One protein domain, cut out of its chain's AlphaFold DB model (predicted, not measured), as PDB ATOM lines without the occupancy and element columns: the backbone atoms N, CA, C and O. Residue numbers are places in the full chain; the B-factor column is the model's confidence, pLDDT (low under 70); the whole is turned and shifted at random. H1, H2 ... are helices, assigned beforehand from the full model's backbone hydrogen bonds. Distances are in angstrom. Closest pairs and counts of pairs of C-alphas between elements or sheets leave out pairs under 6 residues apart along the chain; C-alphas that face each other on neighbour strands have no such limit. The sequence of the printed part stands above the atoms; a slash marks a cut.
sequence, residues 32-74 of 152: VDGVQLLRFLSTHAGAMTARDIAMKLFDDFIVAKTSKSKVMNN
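Overview. This is residues 32 to 74 of the 152 residues of an uncharacterized protein of Anisakis simplex (UniProt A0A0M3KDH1). One long helix, H2, makes the length of this model, and a shorter helix, H1, folds back over its first part to form a lopsided helical hairpin with a tight turn. Residues 55 to 74, of which 55 to 72 belong to H2, stick out as a long free arm beyond the place where the two helices meet. The printed part has 43 residues with two named helices, H1 then H2 along the chain, and no named strand; its class is all helix. It is only just extended, close to loose, with a radius of gyration of the C-alphas of 13.8 A, and its C-alphas span 45 by 19 by 7 A.

Along the chain. Find C-alpha 47 at (114.362, 110.876, 163.039); from there H2, residues 47 to 72, runs 37.4 A to C-alpha 72 at (149.876, 120.432, 170.013). Then go back to C-alpha 32 at (125.395, 124.588, 157.253), where H1, residues 32 to 44, begins; it measures 18.5 A from first to last C-alpha.

Arrangement. Look at Ser 42 and Ala 50, whose C-alphas, 5.0 A apart, are the closest of the two helices. H2 touches H1 with residues 47 to 54 alone, and H1 touches H2 with residues 38 to 42 alone. Their lines stand at a shallow tilt of 29 degrees, and they run opposite ways as a helical hairpin. In both H1 and H2, every O i to N i+4 pair is within hydrogen-bond range.

Size, cuts and confidence. The C-alphas of His 44 and Asn 74, the two farthest apart, are 44.7 A from each other. The printed part has no cut, and the link from H1 to H2, two residues, is tight. Read the B-factor column at residues 68 to 74, where pLDDT is under 70; the mean of the printed part is 87.3.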
ATOM      1  N   VAL A  32     126.744 124.499 157.839       93.81
ATOM      2  CA  VAL A  32     125.395 124.588 157.253       93.81
ATOM      3  C   VAL A  32     125.052 123.319 156.467       93.81
ATOM      4  O   VAL A  32     123.958 122.782 156.634       93.81
ATOM      5  N   ASP A  33     125.999 122.803 155.683       93.69
ATOM      6  CA  ASP A  33     125.785 121.633 154.824       93.69
ATOM      7  C   ASP A  33     125.535 120.358 155.638       93.69
ATOM      8  O   ASP A  33     124.618 119.596 155.332       93.69
ATOM      9  N   GLY A  34     126.272 120.139 156.731       94.62
ATOM     10  CA  GLY A  34     126.046 118.987 157.604       94.62
ATOM     11  C   GLY A  34     124.700 119.056 158.328       94.62
ATOM     12  O   GLY A  34     124.035 118.034 158.495       94.62
ATOM     13  N   VAL A  35     124.231 120.255 158.694       94.38
ATOM     14  CA  VAL A  35     122.877 120.434 159.249       94.38
ATOM     15  C   VAL A  35     121.808 120.120 158.199       94.38
ATOM     16  O   VAL A  35     120.801 119.485 158.522       94.38
ATOM     17  N   GLN A  36     122.012 120.529 156.944       95.94
ATOM     18  CA  GLN A  36     121.105 120.188 155.845       95.94
ATOM     19  C   GLN A  36     121.089 118.681 155.574       95.94
ATOM     20  O   GLN A  36     120.009 118.113 155.413       95.94
ATOM     21  N   LEU A  37     122.247 118.019 155.615       95.94
ATOM     22  CA  LEU A  37     122.350 116.567 155.496       95.94
ATOM     23  C   LEU A  37     121.580 115.853 156.614       95.94
ATOM     24  O   LEU A  37     120.781 114.967 156.332       95.94
ATOM     25  N   LEU A  38     121.753 116.257 157.876       95.62
ATOM     26  CA  LEU A  38     121.001 115.665 158.988       95.62
ATOM     27  C   LEU A  38     119.491 115.888 158.847       95.62
ATOM     28  O   LEU A  38     118.705 115.003 159.182       95.62
ATOM     29  N   ARG A  39     119.065 117.041 158.316       95.75
ATOM     30  CA  ARG A  39     117.651 117.303 158.018       95.75
ATOM     31  C   ARG A  39     117.133 116.385 156.914       95.75
ATOM     32  O   ARG A  39     116.073 115.795 157.084       95.75
ATOM     33  N   PHE A  40     117.892 116.231 155.833       97.12
ATOM     34  CA  PHE A  40     117.576 115.300 154.755       97.12
ATOM     35  C   PHE A  40     117.437 113.868 155.288       97.12
ATOM     36  O   PHE A  40     116.432 113.205 155.039       97.12
ATOM     37  N   LEU A  41     118.386 113.414 156.109       96.75
ATOM     38  CA  LEU A  41     118.330 112.095 156.740       96.75
ATOM     39  C   LEU A  41     117.114 111.953 157.659       96.75
ATOM     40  O   LEU A  41     116.441 110.928 157.620       96.75
ATOM     41  N   SER A  42     116.777 112.986 158.432       96.62
ATOM     42  CA  SER A  42     115.587 112.977 159.289       96.62
ATOM     43  C   SER A  42     114.297 112.805 158.476       96.62
ATOM     44  O   SER A  42     113.414 112.051 158.879       96.62
ATOM     45  N   THR A  43     114.210 113.444 157.305       97.25
ATOM     46  CA  THR A  43     113.047 113.359 156.411       97.25
ATOM     47  C   THR A  43     112.961 112.031 155.652       97.25
ATOM     48  O   THR A  43     111.859 111.522 155.475       97.25
ATOM     49  N   HIS A  44     114.086 111.463 155.208       97.44
ATOM     50  CA  HIS A  44     114.089 110.297 154.310       97.44
ATOM     51  C   HIS A  44     114.401 108.959 154.991       97.44
ATOM     52  O   HIS A  44     113.856 107.937 154.585       97.44
ATOM     53  N   ALA A  45     115.262 108.946 156.009       94.88
ATOM     54  CA  ALA A  45     115.637 107.745 156.764       94.88
ATOM     55  C   ALA A  45     114.933 107.662 158.130       94.88
ATOM     56  O   ALA A  45     114.861 106.592 158.730       94.88
ATOM     57  N   GLY A  46     114.392 108.784 158.610       96.12
ATOM     58  CA  GLY A  46     113.669 108.884 159.869       96.12
ATOM     59  C   GLY A  46     114.490 109.518 160.991       96.12
ATOM     60  O   GLY A  46     115.724 109.496 161.017       96.12
ATOM     61  N   ALA A  47     113.771 110.087 161.960       94.19
ATOM     62  CA  ALA A  47     114.362 110.876 163.039       94.19
ATOM     63  C   ALA A  47     115.309 110.072 163.949       94.19
ATOM     64  O   ALA A  47     116.280 110.634 164.452       94.19
ATOM     65  N   MET A  48     115.057 108.771 164.151       95.81
ATOM     66  CA  MET A  48     115.943 107.915 164.956       95.81
ATOM     67  C   MET A  48     117.312 107.757 164.292       95.81
ATOM     68  O   MET A  48     118.326 108.065 164.904       95.81
ATOM     69  N   THR A  49     117.342 107.394 163.009       95.25
ATOM     70  CA  THR A  49     118.593 107.223 162.260       95.25
ATOM     71  C   THR A  49     119.387 108.523 162.174       95.25
ATOM     72  O   THR A  49     120.599 108.528 162.380       95.25
ATOM     73  N   ALA A  50     118.716 109.652 161.929       96.12
ATOM     74  CA  ALA A  50     119.377 110.955 161.915       96.12
ATOM     75  C   ALA A  50     119.982 111.315 163.282       96.12
ATOM     76  O   ALA A  50     121.077 111.879 163.340       96.12
ATOM     77  N   ARG A  51     119.300 110.962 164.380       95.69
ATOM     78  CA  ARG A  51     119.811 111.148 165.742       95.69
ATOM     79  C   ARG A  51     121.047 110.291 165.999       95.69
ATOM     80  O   ARG A  51     122.031 110.829 166.496       95.69
ATOM     81  N   ASP A  52     121.017 109.011 165.647       96.31
ATOM     82  CA  ASP A  52     122.141 108.093 165.878       96.31
ATOM     83  C   ASP A  52     123.397 108.550 165.125       96.31
ATOM     84  O   ASP A  52     124.493 108.592 165.684       96.31
ATOM     85  N   ILE A  53     123.223 108.998 163.878       95.81
ATOM     86  CA  ILE A  53     124.306 109.571 163.074       95.81
ATOM     87  C   ILE A  53     124.827 110.864 163.709       95.81
ATOM     88  O   ILE A  53     126.037 111.038 163.839       95.81
ATOM     89  N   ALA A  54     123.943 111.766 164.143       95.31
ATOM     90  CA  ALA A  54     124.349 113.013 164.789       95.31
ATOM     91  C   ALA A  54     125.143 112.771 166.084       95.31
ATOM     92  O   ALA A  54     126.128 113.467 166.323       95.31
ATOM     93  N   MET A  55     124.749 111.779 166.892       95.50
ATOM     94  CA  MET A  55     125.492 111.378 168.091       95.50
ATOM     95  C   MET A  55     126.874 110.839 167.725       95.50
ATOM     96  O   MET A  55     127.867 111.281 168.295       95.50
ATOM     97  N   LYS A  56     126.963 109.969 166.712       96.06
ATOM     98  CA  LYS A  56     128.249 109.412 166.289       96.06
ATOM     99  C   LYS A  56     129.212 110.484 165.772       96.06
ATOM    100  O   LYS A  56     130.382 110.489 166.139       96.06
ATOM    101  N   LEU A  57     128.708 111.427 164.974       95.19
ATOM    102  CA  LEU A  57     129.488 112.568 164.488       95.19
ATOM    103  C   LEU A  57     129.959 113.474 165.629       95.19
ATOM    104  O   LEU A  57     131.063 114.020 165.565       95.19
ATOM    105  N   PHE A  58     129.134 113.647 166.662       94.31
ATOM    106  CA  PHE A  58     129.520 114.403 167.846       94.31
ATOM    107  C   PHE A  58     130.641 113.693 168.613       94.31
ATOM    108  O   PHE A  58     131.649 114.325 168.916       94.31
ATOM    109  N   ASP A  59     130.534 112.384 168.845       94.00
ATOM    110  CA  ASP A  59     131.593 111.600 169.493       94.00
ATOM    111  C   ASP A  59     132.914 111.683 168.719       94.00
ATOM    112  O   ASP A  59     133.971 111.962 169.295       94.00
ATOM    113  N   ASP A  60     132.859 111.515 167.397       93.44
ATOM    114  CA  ASP A  60     134.034 111.606 166.532       93.44
ATOM    115  C   ASP A  60     134.656 113.015 166.585       93.44
ATOM    116  O   ASP A  60     135.882 113.159 166.603       93.44
ATOM    117  N   PHE A  61     133.837 114.067 166.698       93.12
ATOM    118  CA  PHE A  61     134.307 115.435 166.918       93.12
ATOM    119  C   PHE A  61     135.045 115.590 168.257       93.12
ATOM    120  O   PHE A  61     136.120 116.198 168.293       93.12
ATOM    121  N   ILE A  62     134.532 115.012 169.346       92.44
ATOM    122  CA  ILE A  62     135.187 115.039 170.664       92.44
ATOM    123  C   ILE A  62     136.538 114.318 170.617       92.44
ATOM    124  O   ILE A  62     137.553 114.844 171.090       92.44
ATOM    125  N   VAL A  63     136.587 113.140 169.995       91.44
ATOM    126  CA  VAL A  63     137.825 112.367 169.815       91.44
ATOM    127  C   VAL A  63     138.830 113.137 168.951       91.44
ATOM    128  O   VAL A  63     140.012 113.234 169.292       91.44
ATOM    129  N   ALA A  64     138.384 113.761 167.861       88.12
ATOM    130  CA  ALA A  64     139.237 114.581 167.004       88.12
ATOM    131  C   ALA A  64     139.775 115.826 167.733       88.12
ATOM    132  O   ALA A  64     140.928 116.220 167.546       88.12
ATOM    133  N   LYS A  65     138.968 116.453 168.591       85.62
ATOM    134  CA  LYS A  65     139.372 117.631 169.366       85.62
ATOM    135  C   LYS A  65     140.401 117.282 170.446       85.62
ATOM    136  O   LYS A  65     141.413 117.973 170.583       85.62
ATOM    137  N   THR A  66     140.190 116.187 171.172       81.06
ATOM    138  CA  THR A  66     141.114 115.714 172.221       81.06
ATOM    139  C   THR A  66     142.440 115.207 171.646       81.06
ATOM    140  O   THR A  66     143.504 115.498 172.196       81.06
ATOM    141  N   SER A  67     142.412 114.531 170.495       73.00
ATOM    142  CA  SER A  67     143.625 114.076 169.798       73.00
ATOM    143  C   SER A  67     144.464 115.233 169.245       73.00
ATOM    144  O   SER A  67     145.681 115.239 169.432       73.00
ATOM    145  N   LYS A  68     143.844 116.269 168.661       60.03
ATOM    146  CA  LYS A  68     144.547 117.497 168.232       60.03
ATOM    147  C   LYS A  68     145.193 118.243 169.403       60.03
ATOM    148  O   LYS A  68     146.324 118.709 169.275       60.03
ATOM    149  N   SER A  69     144.516 118.307 170.552       56.78
ATOM    150  CA  SER A  69     145.068 118.900 171.780       56.78
ATOM    151  C   SER A  69     146.328 118.160 172.257       56.78
ATOM    152  O   SER A  69     147.330 118.781 172.612       56.78
ATOM    153  N   LYS A  70     146.340 116.824 172.163       53.91
ATOM    154  CA  LYS A  70     147.492 115.996 172.550       53.91
ATOM    155  C   LYS A  70     148.701 116.151 171.618       53.91
ATOM    156  O   LYS A  70     149.833 116.063 172.082       53.91
ATOM    157  N   VAL A  71     148.485 116.410 170.325       54.22
ATOM    158  CA  VAL A  71     149.574 116.646 169.356       54.22
ATOM    159  C   VAL A  71     150.190 118.039 169.525       54.22
ATOM    160  O   VAL A  71     151.403 118.182 169.400       54.22
ATOM    161  N   MET A  72     149.389 119.056 169.856       54.38
ATOM    162  CA  MET A  72     149.876 120.432 170.013       54.38
ATOM    163  C   MET A  72     150.570 120.692 171.362       54.38
ATOM    164  O   MET A  72     151.423 121.570 171.443       54.38
ATOM    165  N   ASN A  73     150.278 119.890 172.392       53.50
ATOM    166  CA  ASN A  73     150.917 119.976 173.712       53.50
ATOM    167  C   ASN A  73     152.215 119.156 173.843       53.50
ATOM    168  O   ASN A  73     152.708 118.978 174.954       53.50
ATOM    169  N   ASN A  74     152.787 118.660 172.740       46.84
ATOM    170  CA  ASN A  74     154.114 118.042 172.746       46.84
ATOM    171  C   ASN A  74     155.198 119.102 172.468       46.84
ATOM    172  O   ASN A  74     155.400 119.459 171.306       46.84
TER     173      ASN A  74